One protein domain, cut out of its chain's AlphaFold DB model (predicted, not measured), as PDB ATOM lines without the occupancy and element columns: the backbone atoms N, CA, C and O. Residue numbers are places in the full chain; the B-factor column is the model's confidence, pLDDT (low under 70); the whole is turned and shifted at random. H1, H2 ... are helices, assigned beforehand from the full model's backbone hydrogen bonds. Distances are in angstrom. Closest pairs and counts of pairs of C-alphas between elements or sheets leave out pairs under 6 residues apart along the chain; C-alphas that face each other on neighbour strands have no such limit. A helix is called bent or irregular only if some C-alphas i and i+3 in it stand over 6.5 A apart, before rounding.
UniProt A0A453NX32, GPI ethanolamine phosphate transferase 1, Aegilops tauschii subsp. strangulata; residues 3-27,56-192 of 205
ATOM      1  N   GLU A   3     120.669 159.409 150.015       71.25
ATOM      2  CA  GLU A   3     119.367 158.719 149.892       71.25
ATOM      3  C   GLU A   3     118.346 159.529 149.099       71.25
ATOM      4  O   GLU A   3     117.723 159.029 148.171       71.25
ATOM      5  N   ALA A   4     118.184 160.807 149.443       76.88
ATOM      6  CA  ALA A   4     117.222 161.677 148.776       76.88
ATOM      7  C   ALA A   4     117.593 161.891 147.299       76.88
ATOM      8  O   ALA A   4     116.719 161.939 146.432       76.88
ATOM      9  N   VAL A   5     118.894 161.978 147.007       83.19
ATOM     10  CA  VAL A   5     119.399 162.072 145.630       83.19
ATOM     11  C   VAL A   5     119.139 160.766 144.879       83.19
ATOM     12  O   VAL A   5     118.696 160.812 143.740       83.19
ATOM     13  N   PHE A   6     119.326 159.612 145.521       83.81
ATOM     14  CA  PHE A   6     119.015 158.317 144.926       83.81
ATOM     15  C   PHE A   6     117.525 158.185 144.588       83.81
ATOM     16  O   PHE A   6     117.196 157.907 143.441       83.81
ATOM     17  N   TYR A   7     116.616 158.450 145.534       84.12
ATOM     18  CA  TYR A   7     115.174 158.334 145.282       84.12
ATOM     19  C   TYR A   7     114.681 159.310 144.208       84.12
ATOM     20  O   TYR A   7     113.863 158.935 143.369       84.12
ATOM     21  N   SER A   8     115.188 160.547 144.204       86.50
ATOM     22  CA  SER A   8     114.828 161.532 143.177       86.50
ATOM     23  C   SER A   8     115.379 161.157 141.801       86.50
ATOM     24  O   SER A   8     114.626 161.169 140.830       86.50
ATOM     25  N   ALA A   9     116.647 160.749 141.706       90.00
ATOM     26  CA  ALA A   9     117.232 160.266 140.458       90.00
ATOM     27  C   ALA A   9     116.504 159.017 139.942       90.00
ATOM     28  O   ALA A   9     116.181 158.934 138.761       90.00
ATOM     29  N   PHE A  10     116.177 158.077 140.830       90.00
ATOM     30  CA  PHE A  10     115.434 156.870 140.489       90.00
ATOM     31  C   PHE A  10     114.037 157.194 139.945       90.00
ATOM     32  O   PHE A  10     113.643 156.673 138.904       90.00
ATOM     33  N   ALA A  11     113.314 158.120 140.582       89.88
ATOM     34  CA  ALA A  11     112.024 158.591 140.084       89.88
ATOM     35  C   ALA A  11     112.140 159.268 138.706       89.88
ATOM     36  O   ALA A  11     111.304 159.025 137.837       89.88
ATOM     37  N   LEU A  12     113.187 160.067 138.466       91.88
ATOM     38  CA  LEU A  12     113.441 160.671 137.151       91.88
ATOM     39  C   LEU A  12     113.712 159.616 136.073       91.88
ATOM     40  O   LEU A  12     113.201 159.745 134.964       91.88
ATOM     41  N   VAL A  13     114.463 158.560 136.396       93.75
ATOM     42  CA  VAL A  13     114.700 157.438 135.474       93.75
ATOM     43  C   VAL A  13     113.388 156.729 135.131       93.75
ATOM     44  O   VAL A  13     113.132 156.462 133.959       93.75
ATOM     45  N   LEU A  14     112.521 156.482 136.118       91.88
ATOM     46  CA  LEU A  14     111.202 155.883 135.883       91.88
ATOM     47  C   LEU A  14     110.303 156.773 135.015       91.88
ATOM     48  O   LEU A  14     109.657 156.280 134.093       91.88
ATOM     49  N   MET A  15     110.297 158.083 135.262       90.19
ATOM     50  CA  MET A  15     109.572 159.044 134.426       90.19
ATOM     51  C   MET A  15     110.117 159.072 132.995       90.19
ATOM     52  O   MET A  15     109.341 159.065 132.039       90.19
ATOM     53  N   GLY A  16     111.442 159.051 132.839       90.31
ATOM     54  CA  GLY A  16     112.102 158.966 131.539       90.31
ATOM     55  C   GLY A  16     111.737 157.687 130.790       90.31
ATOM     56  O   GLY A  16     111.484 157.735 129.590       90.31
ATOM     57  N   TRP A  17     111.625 156.559 131.494       90.94
ATOM     58  CA  TRP A  17     111.197 155.297 130.898       90.94
ATOM     59  C   TRP A  17     109.750 155.351 130.390       90.94
ATOM     60  O   TRP A  17     109.491 154.956 129.253       90.94
ATOM     61  N   ILE A  18     108.820 155.914 131.173       88.12
ATOM     62  CA  ILE A  18     107.428 156.122 130.732       88.12
ATOM     63  C   ILE A  18     107.385 157.017 129.490       88.12
ATOM     64  O   ILE A  18     106.675 156.712 128.530       88.12
ATOM     65  N   PHE A  19     108.142 158.118 129.496       87.62
ATOM     66  CA  PHE A  19     108.186 159.053 128.375       87.62
ATOM     67  C   PHE A  19     108.758 158.407 127.111       87.62
ATOM     68  O   PHE A  19     108.187 158.569 126.036       87.62
ATOM     69  N   LEU A  20     109.841 157.635 127.238       87.62
ATOM     70  CA  LEU A  20     110.461 156.919 126.126       87.62
ATOM     71  C   LEU A  20     109.475 155.947 125.474       87.62
ATOM     72  O   LEU A  20     109.349 155.927 124.251       87.62
ATOM     73  N   GLU A  21     108.752 155.171 126.280       86.19
ATOM     74  CA  GLU A  21     107.787 154.209 125.751       86.19
ATOM     75  C   GLU A  21     106.584 154.917 125.106       86.19
ATOM     76  O   GLU A  21     106.129 154.527 124.031       86.19
ATOM     77  N   SER A  22     106.132 156.024 125.704       81.94
ATOM     78  CA  SER A  22     105.068 156.868 125.147       81.94
ATOM     79  C   SER A  22     105.476 157.492 123.804       81.94
ATOM     80  O   SER A  22     104.695 157.495 122.855       81.94
ATOM     81  N   ALA A  23     106.717 157.976 123.690       84.19
ATOM     82  CA  ALA A  23     107.266 158.520 122.451       84.19
ATOM     83  C   ALA A  23     107.440 157.433 121.379       84.19
ATOM     84  O   ALA A  23     107.130 157.656 120.209       84.19
ATOM     85  N   ASN A  24     107.886 156.235 121.768       82.88
ATOM     86  CA  ASN A  24     108.032 155.121 120.839       82.88
ATOM     87  C   ASN A  24     106.677 154.668 120.269       82.88
ATOM     88  O   ASN A  24     106.595 154.336 119.088       82.88
ATOM     89  N   LEU A  25     105.617 154.662 121.083       77.00
ATOM     90  CA  LEU A  25     104.259 154.406 120.599       77.00
ATOM     91  C   LEU A  25     103.806 155.462 119.591       77.00
ATOM     92  O   LEU A  25     103.327 155.103 118.517       77.00
ATOM     93  N   TYR A  26     104.025 156.742 119.899       77.31
ATOM     94  CA  TYR A  26     103.667 157.846 119.009       77.31
ATOM     95  C   TYR A  26     104.358 157.742 117.638       77.31
ATOM     96  O   TYR A  26     103.712 157.867 116.599       77.31
ATOM     97  N   CYS A  27     105.660 157.433 117.610       73.94
ATOM     98  CA  CYS A  27     106.398 157.240 116.357       73.94
ATOM     99  C   CYS A  27     105.932 156.006 115.565       73.94
ATOM    100  O   CYS A  27     105.891 156.046 114.336       73.94
ATOM    101  N   ASP A  56     109.246 143.697 122.216       68.75
ATOM    102  CA  ASP A  56     108.558 143.870 123.494       68.75
ATOM    103  C   ASP A  56     109.371 143.300 124.665       68.75
ATOM    104  O   ASP A  56     109.096 143.643 125.812       68.75
ATOM    105  N   LEU A  57     110.435 142.523 124.393       71.62
ATOM    106  CA  LEU A  57     111.413 142.046 125.390       71.62
ATOM    107  C   LEU A  57     112.118 143.184 126.130       71.62
ATOM    108  O   LEU A  57     112.558 143.005 127.266       71.62
ATOM    109  N   ARG A  58     112.212 144.368 125.516       81.69
ATOM    110  CA  ARG A  58     112.840 145.538 126.142       81.69
ATOM    111  C   ARG A  58     112.139 145.948 127.438       81.69
ATOM    112  O   ARG A  58     112.800 146.404 128.363       81.69
ATOM    113  N   ILE A  59     110.821 145.758 127.521       82.94
ATOM    114  CA  ILE A  59     109.990 146.173 128.656       82.94
ATOM    115  C   ILE A  59     110.268 145.304 129.900       82.94
ATOM    116  O   ILE A  59     110.632 145.873 130.930       82.94
ATOM    117  N   PRO A  60     110.162 143.955 129.852       83.44
ATOM    118  CA  PRO A  60     110.501 143.103 130.990       83.44
ATOM    119  C   PRO A  60     111.995 143.153 131.339       83.44
ATOM    120  O   PRO A  60     112.339 143.038 132.514       83.44
ATOM    121  N   LEU A  61     112.884 143.389 130.366       84.31
ATOM    122  CA  LEU A  61     114.313 143.590 130.628       84.31
ATOM    123  C   LEU A  61     114.589 144.886 131.402       84.31
ATOM    124  O   LEU A  61     115.262 144.848 132.430       84.31
ATOM    125  N   LEU A  62     114.049 146.024 130.952       87.19
ATOM    126  CA  LEU A  62     114.183 147.302 131.663       87.19
ATOM    127  C   LEU A  62     113.556 147.237 133.053       87.19
ATOM    128  O   LEU A  62     114.164 147.714 134.008       87.19
ATOM    129  N   PHE A  63     112.398 146.584 133.183       88.56
ATOM    130  CA  PHE A  63     111.793 146.297 134.482       88.56
ATOM    131  C   PHE A  63     112.767 145.558 135.402       88.56
ATOM    132  O   PHE A  63     113.032 146.026 136.505       88.56
ATOM    133  N   MET A  64     113.332 144.435 134.944       86.81
ATOM    134  CA  MET A  64     114.266 143.631 135.733       86.81
ATOM    135  C   MET A  64     115.505 144.426 136.139       86.81
ATOM    136  O   MET A  64     115.938 144.348 137.288       86.81
ATOM    137  N   ILE A  65     116.068 145.223 135.230       87.88
ATOM    138  CA  ILE A  65     117.230 146.067 135.526       87.88
ATOM    139  C   ILE A  65     116.873 147.109 136.588       87.88
ATOM    140  O   ILE A  65     117.572 147.215 137.591       87.88
ATOM    141  N   LEU A  66     115.771 147.841 136.418       89.88
ATOM    142  CA  LEU A  66     115.339 148.875 137.363       89.88
ATOM    143  C   LEU A  66     114.960 148.295 138.724       89.88
ATOM    144  O   LEU A  66     115.243 148.911 139.749       89.88
ATOM    145  N   PHE A  67     114.379 147.098 138.747       87.25
ATOM    146  CA  PHE A  67     114.068 146.374 139.972       87.25
ATOM    147  C   PHE A  67     115.344 145.964 140.724       87.25
ATOM    148  O   PHE A  67     115.440 146.153 141.935       87.25
ATOM    149  N   ASN A  68     116.361 145.466 140.014       84.94
ATOM    150  CA  ASN A  68     117.664 145.176 140.612       84.94
ATOM    151  C   ASN A  68     118.376 146.454 141.077       84.94
ATOM    152  O   ASN A  68     118.934 146.481 142.169       84.94
ATOM    153  N   VAL A  69     118.315 147.545 140.308       86.50
ATOM    154  CA  VAL A  69     118.872 148.847 140.710       86.50
ATOM    155  C   VAL A  69     118.153 149.411 141.937       86.50
ATOM    156  O   VAL A  69     118.810 149.988 142.796       86.50
ATOM    157  N   ALA A  70     116.837 149.222 142.075       85.38
ATOM    158  CA  ALA A  70     116.105 149.587 143.289       85.38
ATOM    159  C   ALA A  70     116.627 148.826 144.516       85.38
ATOM    160  O   ALA A  70     116.824 149.422 145.577       85.38
ATOM    161  N   PHE A  71     116.890 147.527 144.357       78.88
ATOM    162  CA  PHE A  71     117.411 146.684 145.425       78.88
ATOM    163  C   PHE A  71     118.853 147.048 145.810       78.88
ATOM    164  O   PHE A  71     119.127 147.360 146.964       78.88
ATOM    165  N   PHE A  72     119.773 147.075 144.843       76.44
ATOM    166  CA  PHE A  72     121.192 147.341 145.104       76.44
ATOM    167  C   PHE A  72     121.491 148.820 145.377       76.44
ATOM    168  O   PHE A  72     122.418 149.145 146.117       76.44
ATOM    169  N   GLY A  73     120.721 149.731 144.781       72.31
ATOM    170  CA  GLY A  73     120.938 151.171 144.877       72.31
ATOM    171  C   GLY A  73     120.441 151.797 146.179       72.31
ATOM    172  O   GLY A  73     120.948 152.845 146.576       72.31
ATOM    173  N   THR A  74     119.504 151.151 146.884       69.31
ATOM    174  CA  THR A  74     119.066 151.610 148.212       69.31
ATOM    175  C   THR A  74     120.047 151.279 149.335       69.31
ATOM    176  O   THR A  74     119.986 151.933 150.376       69.31
ATOM    177  N   GLY A  75     121.001 150.362 149.144       59.34
ATOM    178  CA  GLY A  75     122.084 150.194 150.110       59.34
ATOM    179  C   GLY A  75     122.852 148.882 150.006       59.34
ATOM    180  O   GLY A  75     122.282 147.804 149.891       59.34
ATOM    181  N   ASN A  76     124.175 149.004 150.116       52.34
ATOM    182  CA  ASN A  76     125.154 147.924 150.144       52.34
ATOM    183  C   ASN A  76     124.823 146.909 151.257       52.34
ATOM    184  O   ASN A  76     124.599 147.270 152.411       52.34
ATOM    185  N   PHE A  77     124.811 145.630 150.910       50.09
ATOM    186  CA  PHE A  77     124.288 144.507 151.692       50.09
ATOM    187  C   PHE A  77     124.878 144.350 153.111       50.09
ATOM    188  O   PHE A  77     124.226 143.826 154.008       50.09
ATOM    189  N   ALA A  78     126.092 144.863 153.339       39.00
ATOM    190  CA  ALA A  78     126.749 144.900 154.649       39.00
ATOM    191  C   ALA A  78     126.411 146.156 155.483       39.00
ATOM    192  O   ALA A  78     126.553 146.156 156.704       39.00
ATOM    193  N   SER A  79     125.956 147.240 154.844       43.75
ATOM    194  CA  SER A  79     125.630 148.515 155.489       43.75
ATOM    195  C   SER A  79     124.137 148.746 155.695       43.75
ATOM    196  O   SER A  79     123.803 149.709 156.372       43.75
ATOM    197  N   ILE A  80     123.243 147.899 155.170       46.69
ATOM    198  CA  ILE A  80     121.781 148.014 155.362       46.69
ATOM    199  C   ILE A  80     121.417 148.160 156.844       46.69
ATOM    200  O   ILE A  80     120.590 148.993 157.195       46.69
ATOM    201  N   ALA A  81     122.108 147.445 157.736       49.09
ATOM    202  CA  ALA A  81     121.914 147.624 159.170       49.09
ATOM    203  C   ALA A  81     122.453 148.974 159.685       49.09
ATOM    204  O   ALA A  81     121.804 149.598 160.508       49.09
ATOM    205  N   SER A  82     123.608 149.459 159.213       48.66
ATOM    206  CA  SER A  82     124.276 150.666 159.753       48.66
ATOM    207  C   SER A  82     123.764 151.997 159.187       48.66
ATOM    208  O   SER A  82     123.762 153.016 159.871       48.66
ATOM    209  N   PHE A  83     123.321 151.995 157.938       48.41
ATOM    210  CA  PHE A  83     122.873 153.160 157.174       48.41
ATOM    211  C   PHE A  83     121.486 153.649 157.607       48.41
ATOM    212  O   PHE A  83     121.204 154.842 157.696       48.41
ATOM    213  N   GLU A  84     120.638 152.692 157.962       55.88
ATOM    214  CA  GLU A  84     119.239 152.889 158.316       55.88
ATOM    215  C   GLU A  84     119.056 153.341 159.778       55.88
ATOM    216  O   GLU A  84     118.089 154.033 160.107       55.88
ATOM    217  N   ILE A  85     120.030 153.044 160.649       57.75
ATOM    218  CA  ILE A  85     120.034 153.472 162.054       57.75
ATOM    219  C   ILE A  85     120.046 155.005 162.162       57.75
ATOM    220  O   ILE A  85     119.235 155.582 162.888       57.75
ATOM    221  N   SER A  86     120.888 155.697 161.386       57.59
ATOM    222  CA  SER A  86     120.957 157.168 161.403       57.59
ATOM    223  C   SER A  86     119.704 157.853 160.839       57.59
ATOM    224  O   SER A  86     119.378 158.962 161.265       57.59
ATOM    225  N   SER A  87     118.987 157.219 159.903       59.34
ATOM    226  CA  SER A  87     117.754 157.771 159.323       59.34
ATOM    227  C   SER A  87     116.531 157.533 160.213       59.34
ATOM    228  O   SER A  87     115.689 158.425 160.322       59.34
ATOM    229  N   VAL A  88     116.412 156.369 160.865       62.31
ATOM    230  CA  VAL A  88     115.280 156.072 161.765       62.31
ATOM    231  C   VAL A  88     115.338 156.879 163.049       62.31
ATOM    232  O   VAL A  88     114.291 157.337 163.508       62.31
ATOM    233  N   TYR A  89     116.532 157.147 163.585       64.69
ATOM    234  CA  TYR A  89     116.673 157.998 164.771       64.69
ATOM    235  C   TYR A  89     116.142 159.426 164.572       64.69
ATOM    236  O   TYR A  89     115.877 160.123 165.549       64.69
ATOM    237  N   ARG A  90     115.940 159.864 163.320       65.12
ATOM    238  CA  ARG A  90     115.301 161.150 163.007       65.12
ATOM    239  C   ARG A  90     113.765 161.100 163.087       65.12
ATOM    240  O   ARG A  90     113.149 162.149 163.220       65.12
ATOM    241  N   PHE A  91     113.160 159.912 163.021       62.31
ATOM    242  CA  PHE A  91     111.707 159.708 163.080       62.31
ATOM    243  C   PHE A  91     111.222 159.165 164.426       62.31
ATOM    244  O   PHE A  91     110.135 159.527 164.865       62.31
ATOM    245  N   ILE A  92     112.012 158.321 165.094       60.50
ATOM    246  CA  ILE A  92     111.689 157.794 166.420       60.50
ATOM    247  C   ILE A  92     112.925 157.880 167.315       60.50
ATOM    248  O   ILE A  92     113.976 157.321 167.011       60.50
ATOM    249  N   THR A  93     112.773 158.562 168.449       60.56
ATOM    250  CA  THR A  93     113.809 158.711 169.483       60.56
ATOM    251  C   THR A  93     113.785 157.588 170.526       60.56
ATOM    252  O   THR A  93     114.752 157.417 171.264       60.56
ATOM    253  N   ILE A  94     112.706 156.794 170.580       65.94
ATOM    254  CA  ILE A  94     112.538 155.668 171.509       65.94
ATOM    255  C   ILE A  94     112.976 154.371 170.821       65.94
ATOM    256  O   ILE A  94     112.412 153.968 169.806       65.94
ATOM    257  N   PHE A  95     113.971 153.688 171.380       62.06
ATOM    258  CA  PHE A  95     114.454 152.427 170.823       62.06
ATOM    259  C   PHE A  95     113.400 151.320 170.971       62.06
ATOM    260  O   PHE A  95     113.235 150.730 172.037       62.06
ATOM    261  N   SER A  96     112.697 151.021 169.881       73.44
ATOM    262  CA  SER A  96     111.875 149.818 169.749       73.44
ATOM    263  C   SER A  96     112.356 149.021 168.530       73.44
ATOM    264  O   SER A  96     112.078 149.436 167.399       73.44
ATOM    265  N   PRO A  97     113.068 147.893 168.721       72.38
ATOM    266  CA  PRO A  97     113.737 147.175 167.632       72.38
ATOM    267  C   PRO A  97     112.757 146.685 166.557       72.38
ATOM    268  O   PRO A  97     113.077 146.721 165.371       72.38
ATOM    269  N   PHE A  98     111.531 146.316 166.943       79.56
ATOM    270  CA  PHE A  98     110.488 145.900 166.001       79.56
ATOM    271  C   PHE A  98     109.996 147.044 165.110       79.56
ATOM    272  O   PHE A  98     109.930 146.886 163.895       79.56
ATOM    273  N   LEU A  99     109.688 148.207 165.691       75.88
ATOM    274  CA  LEU A  99     109.173 149.358 164.941       75.88
ATOM    275  C   LEU A  99     110.258 149.936 164.025       75.88
ATOM    276  O   LEU A  99     109.994 150.252 162.870       75.88
ATOM    277  N   MET A 100     111.497 149.999 164.517       73.62
ATOM    278  CA  MET A 100     112.654 150.391 163.723       73.62
ATOM    279  C   MET A 100     112.811 149.489 162.499       73.62
ATOM    280  O   MET A 100     112.819 149.994 161.383       73.62
ATOM    281  N   THR A 101     112.829 148.168 162.703       73.00
ATOM    282  CA  THR A 101     112.908 147.179 161.616       73.00
ATOM    283  C   THR A 101     111.734 147.309 160.639       73.00
ATOM    284  O   THR A 101     111.933 147.257 159.429       73.00
ATOM    285  N   ALA A 102     110.514 147.541 161.135       78.75
ATOM    286  CA  ALA A 102     109.337 147.734 160.289       78.75
ATOM    287  C   ALA A 102     109.430 149.002 159.421       78.75
ATOM    288  O   ALA A 102     109.087 148.958 158.241       78.75
ATOM    289  N   LEU A 103     109.933 150.114 159.968       75.06
ATOM    290  CA  LEU A 103     110.167 151.344 159.204       75.06
ATOM    291  C   LEU A 103     111.240 151.155 158.126       75.06
ATOM    292  O   LEU A 103     111.095 151.725 157.045       75.06
ATOM    293  N   LEU A 104     112.262 150.329 158.383       73.44
ATOM    294  CA  LEU A 104     113.294 149.998 157.391       73.44
ATOM    295  C   LEU A 104     112.690 149.246 156.210       73.44
ATOM    296  O   LEU A 104     112.848 149.626 155.051       73.44
ATOM    297  N   ILE A 105     111.916 148.204 156.519       76.38
ATOM    298  CA  ILE A 105     111.225 147.399 155.512       76.38
ATOM    299  C   ILE A 105     110.265 148.278 154.703       76.38
ATOM    300  O   ILE A 105     110.248 148.205 153.476       76.38
ATOM    301  N   PHE A 106     109.501 149.150 155.366       78.44
ATOM    302  CA  PHE A 106     108.582 150.063 154.689       78.44
ATOM    303  C   PHE A 106     109.313 151.048 153.767       78.44
ATOM    304  O   PHE A 106     108.874 151.291 152.645       78.44
ATOM    305  N   LYS A 107     110.459 151.581 154.196       77.44
ATOM    306  CA  LYS A 107     111.280 152.495 153.395       77.44
ATOM    307  C   LYS A 107     111.915 151.795 152.187       77.44
ATOM    308  O   LYS A 107     111.926 152.361 151.093       77.44
ATOM    309  N   LEU A 108     112.366 150.551 152.351       77.75
ATOM    310  CA  LEU A 108     112.837 149.699 151.252       77.75
ATOM    311  C   LEU A 108     111.725 149.333 150.261       77.75
ATOM    312  O   LEU A 108     112.006 149.083 149.094       77.75
ATOM    313  N   PHE A 109     110.462 149.344 150.688       81.12
ATOM    314  CA  PHE A 109     109.313 149.043 149.833       81.12
ATOM    315  C   PHE A 109     108.965 150.179 148.851       81.12
ATOM    316  O   PHE A 109     108.421 149.927 147.777       81.12
ATOM    317  N   ILE A 110     109.317 151.429 149.173       83.62
ATOM    318  CA  ILE A 110     109.020 152.623 148.358       83.62
ATOM    319  C   ILE A 110     109.498 152.501 146.895       83.62
ATOM    320  O   ILE A 110     108.675 152.676 145.993       83.62
ATOM    321  N   PRO A 111     110.780 152.212 146.600       85.50
ATOM    322  CA  PRO A 111     111.249 152.135 145.218       85.50
ATOM    323  C   PRO A 111     110.620 150.955 144.473       85.50
ATOM    324  O   PRO A 111     110.311 151.093 143.294       85.50
ATOM    325  N   TYR A 112     110.335 149.838 145.153       85.38
ATOM    326  CA  TYR A 112     109.616 148.717 144.547       85.38
ATOM    327  C   TYR A 112     108.208 149.106 144.112       85.38
ATOM    328  O   TYR A 112     107.814 148.813 142.984       85.38
ATOM    329  N   MET A 113     107.481 149.839 144.956       85.56
ATOM    330  CA  MET A 113     106.161 150.360 144.602       85.56
ATOM    331  C   MET A 113     106.208 151.286 143.391       85.56
ATOM    332  O   MET A 113     105.337 151.195 142.524       85.56
ATOM    333  N   LEU A 114     107.236 152.133 143.287       88.50
ATOM    334  CA  LEU A 114     107.422 152.984 142.114       88.50
ATOM    335  C   LEU A 114     107.663 152.157 140.844       88.50
ATOM    336  O   LEU A 114     106.987 152.396 139.847       88.50
ATOM    337  N   VAL A 115     108.544 151.150 140.879       90.12
ATOM    338  CA  VAL A 115     108.818 150.293 139.707       90.12
ATOM    339  C   VAL A 115     107.564 149.546 139.254       90.12
ATOM    340  O   VAL A 115     107.263 149.532 138.063       90.12
ATOM    341  N   ILE A 116     106.811 148.948 140.182       86.81
ATOM    342  CA  ILE A 116     105.574 148.218 139.859       86.81
ATOM    343  C   ILE A 116     104.528 149.165 139.274       86.81
ATOM    344  O   ILE A 116     103.870 148.829 138.290       86.81
ATOM    345  N   CYS A 117     104.376 150.353 139.864       86.88
ATOM    346  CA  CYS A 117     103.445 151.365 139.379       86.88
ATOM    347  C   CYS A 117     103.793 151.781 137.944       86.88
ATOM    348  O   CYS A 117     102.933 151.743 137.061       86.88
ATOM    349  N   THR A 118     105.066 152.083 137.683       88.25
ATOM    350  CA  THR A 118     105.572 152.412 136.347       88.25
ATOM    351  C   THR A 118     105.362 151.265 135.359       88.25
ATOM    352  O   THR A 118     104.856 151.488 134.262       88.25
ATOM    353  N   PHE A 119     105.673 150.029 135.749       86.19
ATOM    354  CA  PHE A 119     105.465 148.849 134.910       86.19
ATOM    355  C   PHE A 119     103.984 148.618 134.581       86.19
ATOM    356  O   PHE A 119     103.636 148.340 133.433       86.19
ATOM    357  N   SER A 120     103.096 148.779 135.565       82.62
ATOM    358  CA  SER A 120     101.646 148.681 135.378       82.62
ATOM    359  C   SER A 120     101.129 149.766 134.428       82.62
ATOM    360  O   SER A 120     100.355 149.471 133.514       82.62
ATOM    361  N   ALA A 121     101.610 151.005 134.576       83.19
ATOM    362  CA  ALA A 121     101.279 152.108 133.678       83.19
ATOM    363  C   ALA A 121     101.728 151.820 132.236       83.19
ATOM    364  O   ALA A 121     100.913 151.902 131.317       83.19
ATOM    365  N   ILE A 122     102.980 151.400 132.041       82.50
ATOM    366  CA  ILE A 122     103.529 151.045 130.724       82.50
ATOM    367  C   ILE A 122     102.735 149.901 130.091       82.50
ATOM    368  O   ILE A 122     102.330 149.986 128.934       82.50
ATOM    369  N   THR A 123     102.430 148.857 130.859       77.81
ATOM    370  CA  THR A 123     101.684 147.699 130.353       77.81
ATOM    371  C   THR A 123     100.269 148.082 129.901       77.81
ATOM    372  O   THR A 123      99.769 147.546 128.911       77.81
ATOM    373  N   LYS A 124      99.627 149.049 130.574       75.81
ATOM    374  CA  LYS A 124      98.339 149.613 130.134       75.81
ATOM    375  C   LYS A 124      98.469 150.470 128.875       75.81
ATOM    376  O   LYS A 124      97.621 150.357 127.995       75.81
ATOM    377  N   ILE A 125      99.509 151.301 128.796       72.56
ATOM    378  CA  ILE A 125      99.762 152.217 127.675       72.56
ATOM    379  C   ILE A 125     100.071 151.439 126.383       72.56
ATOM    380  O   ILE A 125      99.487 151.726 125.342       72.56
ATOM    381  N   VAL A 126     100.917 150.407 126.452       69.38
ATOM    382  CA  VAL A 126     101.358 149.624 125.279       69.38
ATOM    383  C   VAL A 126     100.355 148.510 124.906       69.38
ATOM    384  O   VAL A 126     100.424 147.949 123.816       69.38
ATOM    385  N   ARG A 127      99.374 148.200 125.774       67.31
ATOM    386  CA  ARG A 127      98.389 147.105 125.601       67.31
ATOM    387  C   ARG A 127      99.030 145.740 125.282       67.31
ATOM    388  O   ARG A 127      98.475 144.950 124.521       67.31
ATOM    389  N   VAL A 128     100.191 145.452 125.871       66.75
ATOM    390  CA  VAL A 128     100.907 144.174 125.682       66.75
ATOM    391  C   VAL A 128     100.188 143.050 126.440       66.75
ATOM    392  O   VAL A 128      99.663 143.299 127.537       66.75
ATOM    393  N   PRO A 129     100.172 141.805 125.921       68.19
ATOM    394  CA  PRO A 129      99.719 140.644 126.683       68.19
ATOM    395  C   PRO A 129     100.502 140.502 127.999       68.19
ATOM    396  O   PRO A 129     101.667 140.103 128.030       68.19
ATOM    397  N   ARG A 130      99.826 140.801 129.117       68.25
ATOM    398  CA  ARG A 130     100.386 140.769 130.484       68.25
ATOM    399  C   ARG A 130     101.036 139.429 130.830       68.25
ATOM    400  O   ARG A 130     102.102 139.400 131.433       68.25
ATOM    401  N   ILE A 131     100.397 138.333 130.419       70.38
ATOM    402  CA  ILE A 131     100.856 136.959 130.667       70.38
ATOM    403  C   ILE A 131     102.229 136.715 130.032       70.38
ATOM    404  O   ILE A 131     103.103 136.140 130.677       70.38
ATOM    405  N   GLY A 132     102.444 137.213 128.812       73.19
ATOM    406  CA  GLY A 132     103.715 137.089 128.107       73.19
ATOM    407  C   GLY A 132     104.853 137.835 128.801       73.19
ATOM    408  O   GLY A 132     105.924 137.272 129.018       73.19
ATOM    409  N   CYS A 133     104.606 139.077 129.227       75.44
ATOM    410  CA  CYS A 133     105.589 139.841 129.996       75.44
ATOM    411  C   CYS A 133     105.936 139.157 131.321       75.44
ATOM    412  O   CYS A 133     107.110 139.083 131.668       75.44
ATOM    413  N   TYR A 134     104.946 138.627 132.045       78.06
ATOM    414  CA  TYR A 134     105.207 137.902 133.290       78.06
ATOM    415  C   TYR A 134     106.047 136.655 133.053       78.06
ATOM    416  O   TYR A 134     107.020 136.447 133.769       78.06
ATOM    417  N   PHE A 135     105.733 135.871 132.021       81.19
ATOM    418  CA  PHE A 135     106.524 134.697 131.673       81.19
ATOM    419  C   PHE A 135     107.984 135.059 131.363       81.19
ATOM    420  O   PHE A 135     108.898 134.401 131.851       81.19
ATOM    421  N   LEU A 136     108.214 136.148 130.623       82.50
ATOM    422  CA  LEU A 136     109.565 136.633 130.332       82.50
ATOM    423  C   LEU A 136     110.306 137.093 131.587       82.50
ATOM    424  O   LEU A 136     111.476 136.756 131.751       82.50
ATOM    425  N   VAL A 137     109.646 137.831 132.483       83.19
ATOM    426  CA  VAL A 137     110.282 138.249 133.740       83.19
ATOM    427  C   VAL A 137     110.640 137.037 134.600       83.19
ATOM    428  O   VAL A 137     111.750 136.992 135.120       83.19
ATOM    429  N   ILE A 138     109.756 136.037 134.694       84.19
ATOM    430  CA  ILE A 138     110.027 134.776 135.404       84.19
ATOM    431  C   ILE A 138     111.251 134.082 134.802       84.19
ATOM    432  O   ILE A 138     112.192 133.771 135.523       84.19
ATOM    433  N   LEU A 139     111.290 133.934 133.476       85.38
ATOM    434  CA  LEU A 139     112.395 133.279 132.781       85.38
ATOM    435  C   LEU A 139     113.733 133.994 133.023       85.38
ATOM    436  O   LEU A 139     114.728 133.352 133.351       85.38
ATOM    437  N   PHE A 140     113.772 135.328 132.923       82.56
ATOM    438  CA  PHE A 140     114.984 136.093 133.245       82.56
ATOM    439  C   PHE A 140     115.377 135.981 134.718       82.56
ATOM    440  O   PHE A 140     116.565 135.970 135.044       82.56
ATOM    441  N   SER A 141     114.393 135.896 135.606       83.44
ATOM    442  CA  SER A 141     114.610 135.752 137.039       83.44
ATOM    443  C   SER A 141     115.217 134.395 137.401       83.44
ATOM    444  O   SER A 141     116.133 134.324 138.224       83.44
ATOM    445  N   ASP A 142     114.777 133.327 136.742       86.06
ATOM    446  CA  ASP A 142     115.356 131.992 136.893       86.06
ATOM    447  C   ASP A 142     116.801 131.962 136.380       86.06
ATOM    448  O   ASP A 142     117.693 131.463 137.069       86.06
ATOM    449  N   VAL A 143     117.071 132.585 135.224       84.88
ATOM    450  CA  VAL A 143     118.438 132.720 134.682       84.88
ATOM    451  C   VAL A 143     119.354 133.464 135.658       84.88
ATOM    452  O   VAL A 143     120.467 133.007 135.925       84.88
ATOM    453  N   MET A 144     118.888 134.575 136.237       81.44
ATOM    454  CA  MET A 144     119.626 135.321 137.264       81.44
ATOM    455  C   MET A 144     119.911 134.460 138.503       81.44
ATOM    456  O   MET A 144     121.026 134.480 139.025       81.44
ATOM    457  N   THR A 145     118.937 133.665 138.950       80.94
ATOM    458  CA  THR A 145     119.082 132.777 140.116       80.94
ATOM    459  C   THR A 145     120.107 131.677 139.860       80.94
ATOM    460  O   THR A 145     120.962 131.422 140.707       80.94
ATOM    461  N   ILE A 146     120.077 131.063 138.674       83.62
ATOM    462  CA  ILE A 146     121.056 130.053 138.255       83.62
ATOM    463  C   ILE A 146     122.456 130.669 138.164       83.62
ATOM    464  O   ILE A 146     123.420 130.075 138.643       83.62
ATOM    465  N   HIS A 147     122.584 131.876 137.606       83.19
ATOM    466  CA  HIS A 147     123.864 132.581 137.555       83.19
ATOM    467  C   HIS A 147     124.442 132.798 138.960       83.19
ATOM    468  O   HIS A 147     125.608 132.490 139.204       83.19
ATOM    469  N   PHE A 148     123.623 133.257 139.910       74.12
ATOM    470  CA  PHE A 148     124.056 133.415 141.298       74.12
ATOM    471  C   PHE A 148     124.352 132.093 141.998       74.12
ATOM    472  O   PHE A 148     125.279 132.050 142.798       74.12
ATOM    473  N   PHE A 149     123.626 131.022 141.677       79.38
ATOM    474  CA  PHE A 149     123.909 129.682 142.184       79.38
ATOM    475  C   PHE A 149     125.311 129.210 141.774       79.38
ATOM    476  O   PHE A 149     126.060 128.708 142.607       79.38
ATOM    477  N   PHE A 150     125.706 129.440 140.518       76.12
ATOM    478  CA  PHE A 150     127.063 129.134 140.050       76.12
ATOM    479  C   PHE A 150     128.137 130.072 140.615       76.12
ATOM    480  O   PHE A 150     129.305 129.694 140.672       76.12
ATOM    481  N   LEU A 151     127.756 131.276 141.046       74.38
ATOM    482  CA  LEU A 151     128.659 132.240 141.675       74.38
ATOM    483  C   LEU A 151     128.906 131.949 143.167       74.38
ATOM    484  O   LEU A 151     129.760 132.598 143.776       74.38
ATOM    485  N   VAL A 152     128.184 130.991 143.766       72.50
ATOM    486  CA  VAL A 152     128.424 130.556 145.148       72.50
ATOM    487  C   VAL A 152     129.791 129.882 145.226       72.50
ATOM    488  O   VAL A 152     130.028 128.809 144.667       72.50
ATOM    489  N   GLN A 153     130.709 130.530 145.936       66.12
ATOM    490  CA  GLN A 153     132.052 130.015 146.152       66.12
ATOM    491  C   GLN A 153     132.032 128.974 147.275       66.12
ATOM    492  O   GLN A 153     131.662 129.267 148.408       66.12
ATOM    493  N   ASN A 154     132.490 127.760 146.967       69.06
ATOM    494  CA  ASN A 154     132.664 126.680 147.946       69.06
ATOM    495  C   ASN A 154     134.075 126.674 148.572       69.06
ATOM    496  O   ASN A 154     134.436 125.752 149.299       69.06
ATOM    497  N   THR A 155     134.897 127.681 148.264       65.44
ATOM    498  CA  THR A 155     136.316 127.758 148.634       65.44
ATOM    499  C   THR A 155     136.638 129.132 149.204       65.44
ATOM    500  O   THR A 155     136.424 130.129 148.522       65.44
ATOM    501  N   GLY A 156     137.170 129.190 150.424       73.56
ATOM    502  CA  GLY A 156     137.508 130.445 151.096       73.56
ATOM    503  C   GLY A 156     137.415 130.327 152.613       73.56
ATOM    504  O   GLY A 156     137.297 129.229 153.162       73.56
ATOM    505  N   SER A 157     137.471 131.464 153.300       80.62
ATOM    506  CA  SER A 157     137.223 131.520 154.742       80.62
ATOM    507  C   SER A 157     135.752 131.231 155.068       80.62
ATOM    508  O   SER A 157     134.853 131.514 154.275       80.62
ATOM    509  N   TRP A 158     135.475 130.729 156.277       80.38
ATOM    510  CA  TRP A 158     134.103 130.489 156.754       80.38
ATOM    511  C   TRP A 158     133.191 131.725 156.638       80.38
ATOM    512  O   TRP A 158     131.992 131.585 156.405       80.38
ATOM    513  N   MET A 159     133.755 132.932 156.760       78.56
ATOM    514  CA  MET A 159     133.011 134.186 156.629       78.56
ATOM    515  C   MET A 159     132.675 134.526 155.172       78.56
ATOM    516  O   MET A 159     131.566 134.975 154.896       78.56
ATOM    517  N   GLU A 160     133.588 134.285 154.230       74.44
ATOM    518  CA  GLU A 160     133.329 134.491 152.798       74.44
ATOM    519  C   GLU A 160     132.301 133.492 152.270       74.44
ATOM    520  O   GLU A 160     131.383 133.875 151.544       74.44
ATOM    521  N   ILE A 161     132.395 132.235 152.715       80.62
ATOM    522  CA  ILE A 161     131.406 131.196 152.419       80.62
ATOM    523  C   ILE A 161     130.033 131.640 152.939       80.62
ATOM    524  O   ILE A 161     129.075 131.692 152.169       80.62
ATOM    525  N   GLY A 162     129.948 132.064 154.205       79.56
ATOM    526  CA  GLY A 162     128.711 132.587 154.793       79.56
ATOM    527  C   GLY A 162     128.137 133.785 154.030       79.56
ATOM    528  O   GLY A 162     126.946 133.806 153.727       79.56
ATOM    529  N   ASN A 163     128.979 134.746 153.646       78.12
ATOM    530  CA  ASN A 163     128.549 135.931 152.907       78.12
ATOM    531  C   ASN A 163     128.037 135.588 151.498       78.12
ATOM    532  O   ASN A 163     127.018 136.124 151.064       78.12
ATOM    533  N   SER A 164     128.690 134.656 150.798       77.56
ATOM    534  CA  SER A 164     128.230 134.191 149.484       77.56
ATOM    535  C   SER A 164     126.864 133.491 149.561       77.56
ATOM    536  O   SER A 164     125.991 133.745 148.728       77.56
ATOM    537  N   ILE A 165     126.632 132.696 150.614       80.56
ATOM    538  CA  ILE A 165     125.352 132.023 150.878       80.56
ATOM    539  C   ILE A 165     124.262 133.046 151.195       80.56
ATOM    540  O   ILE A 165     123.153 132.950 150.668       80.56
ATOM    541  N   SER A 166     124.560 134.052 152.024       80.75
ATOM    542  CA  SER A 166     123.618 135.135 152.312       80.75
ATOM    543  C   SER A 166     123.267 135.927 151.052       80.75
ATOM    544  O   SER A 166     122.089 136.187 150.817       80.75
ATOM    545  N   HIS A 167     124.253 136.249 150.208       75.69
ATOM    546  CA  HIS A 167     124.022 136.952 148.945       75.69
ATOM    547  C   HIS A 167     123.109 136.152 148.009       75.69
ATOM    548  O   HIS A 167     122.148 136.694 147.465       75.69
ATOM    549  N   PHE A 168     123.360 134.849 147.866       79.69
ATOM    550  CA  PHE A 168     122.482 133.958 147.113       79.69
ATOM    551  C   PHE A 168     121.063 133.919 147.697       79.69
ATOM    552  O   PHE A 168     120.086 134.087 146.967       79.69
ATOM    553  N   GLY A 169     120.942 133.747 149.016       79.56
ATOM    554  CA  GLY A 169     119.655 133.669 149.701       79.56
ATOM    555  C   GLY A 169     118.810 134.928 149.526       79.56
ATOM    556  O   GLY A 169     117.601 134.832 149.326       79.56
ATOM    557  N   ILE A 170     119.428 136.107 149.539       79.44
ATOM    558  CA  ILE A 170     118.684 137.358 149.391       79.44
ATOM    559  C   ILE A 170     118.316 137.635 147.936       79.44
ATOM    560  O   ILE A 170     117.187 138.054 147.696       79.44
ATOM    561  N   VAL A 171     119.186 137.347 146.962       79.00
ATOM    562  CA  VAL A 171     118.787 137.429 145.545       79.00
ATOM    563  C   VAL A 171     117.638 136.454 145.263       79.00
ATOM    564  O   VAL A 171     116.658 136.822 144.625       79.00
ATOM    565  N   SER A 172     117.690 135.240 145.817       81.00
ATOM    566  CA  SER A 172     116.588 134.273 145.730       81.00
ATOM    567  C   SER A 172     115.296 134.798 146.381       81.00
ATOM    568  O   SER A 172     114.223 134.748 145.779       81.00
ATOM    569  N   ALA A 173     115.380 135.404 147.571       82.62
ATOM    570  CA  ALA A 173     114.230 136.031 148.228       82.62
ATOM    571  C   ALA A 173     113.664 137.216 147.422       82.62
ATOM    572  O   ALA A 173     112.447 137.391 147.346       82.62
ATOM    573  N   GLN A 174     114.531 138.003 146.784       82.62
ATOM    574  CA  GLN A 174     114.153 139.105 145.905       82.62
ATOM    575  C   GLN A 174     113.356 138.599 144.692       82.62
ATOM    576  O   GLN A 174     112.339 139.199 144.346       82.62
ATOM    577  N   VAL A 175     113.753 137.477 144.084       83.00
ATOM    578  CA  VAL A 175     113.003 136.832 142.991       83.00
ATOM    579  C   VAL A 175     111.598 136.429 143.438       83.00
ATOM    580  O   VAL A 175     110.614 136.769 142.781       83.00
ATOM    581  N   VAL A 176     111.474 135.769 144.591       84.06
ATOM    582  CA  VAL A 176     110.162 135.393 145.147       84.06
ATOM    583  C   VAL A 176     109.304 136.630 145.420       84.06
ATOM    584  O   VAL A 176     108.100 136.640 145.153       84.06
ATOM    585  N   PHE A 177     109.921 137.701 145.908       83.50
ATOM    586  CA  PHE A 177     109.238 138.958 146.166       83.50
ATOM    587  C   PHE A 177     108.704 139.612 144.878       83.50
ATOM    588  O   PHE A 177     107.562 140.065 144.868       83.50
ATOM    589  N   VAL A 178     109.446 139.573 143.763       84.44
ATOM    590  CA  VAL A 178     108.949 140.002 142.436       84.44
ATOM    591  C   VAL A 178     107.690 139.228 142.036       84.44
ATOM    592  O   VAL A 178     106.702 139.834 141.618       84.44
ATOM    593  N   LEU A 179     107.695 137.900 142.190       83.75
ATOM    594  CA  LEU A 179     106.538 137.056 141.869       83.75
ATOM    595  C   LEU A 179     105.310 137.442 142.697       83.75
ATOM    596  O   LEU A 179     104.204 137.542 142.163       83.75
ATOM    597  N   LEU A 180     105.509 137.703 143.991       85.50
ATOM    598  CA  LEU A 180     104.447 138.145 144.890       85.50
ATOM    599  C   LEU A 180     103.877 139.499 144.452       85.50
ATOM    600  O   LEU A 180     102.660 139.660 144.377       85.50
ATOM    601  N   LEU A 181     104.736 140.455 144.101       82.31
ATOM    602  CA  LEU A 181     104.319 141.767 143.603       82.31
ATOM    603  C   LEU A 181     103.547 141.668 142.282       82.31
ATOM    604  O   LEU A 181     102.574 142.402 142.079       82.31
ATOM    605  N   PHE A 182     103.911 140.738 141.399       80.56
ATOM    606  CA  PHE A 182     103.137 140.471 140.189       80.56
ATOM    607  C   PHE A 182     101.791 139.822 140.474       80.56
ATOM    608  O   PHE A 182     100.796 140.218 139.867       80.56
ATOM    609  N   ALA A 183     101.727 138.873 141.409       81.56
ATOM    610  CA  ALA A 183     100.464 138.288 141.840       81.56
ATOM    611  C   ALA A 183      99.528 139.371 142.398       81.56
ATOM    612  O   ALA A 183      98.376 139.460 141.972       81.56
ATOM    613  N   LEU A 184     100.047 140.255 143.260       81.69
ATOM    614  CA  LEU A 184      99.312 141.417 143.762       81.69
ATOM    615  C   LEU A 184      98.856 142.323 142.619       81.69
ATOM    616  O   LEU A 184      97.681 142.658 142.540       81.69
ATOM    617  N   THR A 185      99.744 142.676 141.691       77.62
ATOM    618  CA  THR A 185      99.401 143.539 140.551       77.62
ATOM    619  C   THR A 185      98.310 142.921 139.681       77.62
ATOM    620  O   THR A 185      97.417 143.631 139.228       77.62
ATOM    621  N   ASN A 186      98.344 141.606 139.463       76.81
ATOM    622  CA  ASN A 186      97.311 140.887 138.723       76.81
ATOM    623  C   ASN A 186      95.964 140.935 139.460       76.81
ATOM    624  O   ASN A 186      94.951 141.238 138.842       76.81
ATOM    625  N   ILE A 187      95.962 140.723 140.779       79.62
ATOM    626  CA  ILE A 187      94.760 140.849 141.616       79.62
ATOM    627  C   ILE A 187      94.203 142.276 141.543       79.62
ATOM    628  O   ILE A 187      93.053 142.450 141.168       79.62
ATOM    629  N   TYR A 188      95.026 143.296 141.787       74.06
ATOM    630  CA  TYR A 188      94.598 144.699 141.736       74.06
ATOM    631  C   TYR A 188      94.156 145.153 140.341       74.06
ATOM    632  O   TYR A 188      93.305 146.024 140.207       74.06
ATOM    633  N   THR A 189      94.748 144.599 139.281       67.81
ATOM    634  CA  THR A 189      94.404 144.974 137.903       67.81
ATOM    635  C   THR A 189      93.186 144.211 137.384       67.81
ATOM    636  O   THR A 189      92.561 144.690 136.442       67.81
ATOM    637  N   LYS A 190      92.803 143.074 137.988       66.12
ATOM    638  CA  LYS A 190      91.549 142.374 137.653       66.12
ATOM    639  C   LYS A 190      90.323 143.259 137.865       66.12
ATOM    640  O   LYS A 190      89.406 143.181 137.059       66.12
ATOM    641  N   ASP A 191      90.351 144.123 138.877       61.00
ATOM    642  CA  ASP A 191      89.251 145.047 139.184       61.00
ATOM    643  C   ASP A 191      89.216 146.274 138.257       61.00
ATOM    644  O   ASP A 191      88.241 147.022 138.224       61.00
ATOM    645  N   ILE A 192      90.279 146.498 137.479       57.56
ATOM    646  CA  ILE A 192      90.361 147.605 136.529       57.56
ATOM    647  C   ILE A 192      89.886 147.091 135.169       57.56
ATOM    648  O   ILE A 192      90.680 146.852 134.254       57.56
TER     649      ILE A 192
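This is residues 3 to 27 and 56 to 192 of the 205 residues of the protein "GPI ethanolamine phosphate transferase 1" of Aegilops tauschii subsp. strangulata (UniProt A0A453NX32). Three helices, H1, H2 and the arm H4b of the bent helix H4, stand side by side in a triangle as an up-and-down bundle, and the long helical hairpin of H5 and H6 packs slantwise on it, H5 crossing H2. At one end the other arm, H4a, runs on beyond the bundle, with the short H3 set crosswise on it. The 162 printed residues hold six named helices, H1 to H6 in chain order, and no named strand; the class is all helix. The whole is only just compact, close to loose, with a radius of gyration of the C-alphas of 17.9 A, and spans 52 by 43 by 29 A.

H1, residues 3 to 27, and H2, residues 58 to 73, are close but not clearly touching; their closest C-alphas, of Phe 6 and Gly 73, are 7.4 A apart. H3 is residues 80 to 88. H4, residues 97 to 126, was assigned as one helix by its hydrogen bonds but is bent, with C-alphas 108 and 111 6.7 A apart; its arms are H4a, residues 97 to 108, and H4b, residues 111 to 126, at a shallow tilt of 30 degrees. H1 and H4b touch, the same way at a shallow tilt of 6 degrees, closest at the C-alphas of Ile 18 and Ile 122, 6.4 A. H2 touches H4b with residues 63 to 70 alone, opposite ways at a shallow tilt of 10 degrees, closest at the C-alphas of Ala 70 and Pro 111, 5.8 A. H3 and H4a touch, about perpendicular at 81 degrees, closest at the C-alphas of Val 88 and Met 100, 6.6 A. H5, residues 130 to 150, touches H2 at a steep tilt of 49 degrees, closest at the C-alphas of Val 137 and Pro 60, 5.6 A. H6, residues 158 to 190, forms a hairpin with H5, opposite ways at a shallow tilt of 5 degrees, closest at the C-alphas of Phe 168 and Phe 148, 6.0 A. H1 is apart from H5 and H6. Every O i to N i+4 pair is within hydrogen-bond range in H1, H2, H4a, H4b, H5 and H6; in H3 it is 1 of 5, and 1 of 6 O i to N i+3 pairs.

H1 begins at C-alpha 3 (119.367, 158.719, 149.892) and is 36.0 A long. H2 measures 21.2 A, H4b 22.4 A and H5 30.6 A. H6, 48.1 A, ends at C-alpha 190 (91.549, 142.374, 137.653).

The C-alphas farthest apart, of Cys 27 and Trp 158, are 55.8 A from each other. Residues 28 to 55 are not printed, and C-alphas 27 and 56 are 15.3 A apart across this cut. Of the links printed whole, H4 to H5 is tight, the others are short. Residues 93 to 98, of which 97 and 98 belong to H4a, stand free. Mean pLDDT of the printed part is 76.9; 35 residues are under 70, among them 74 to 95.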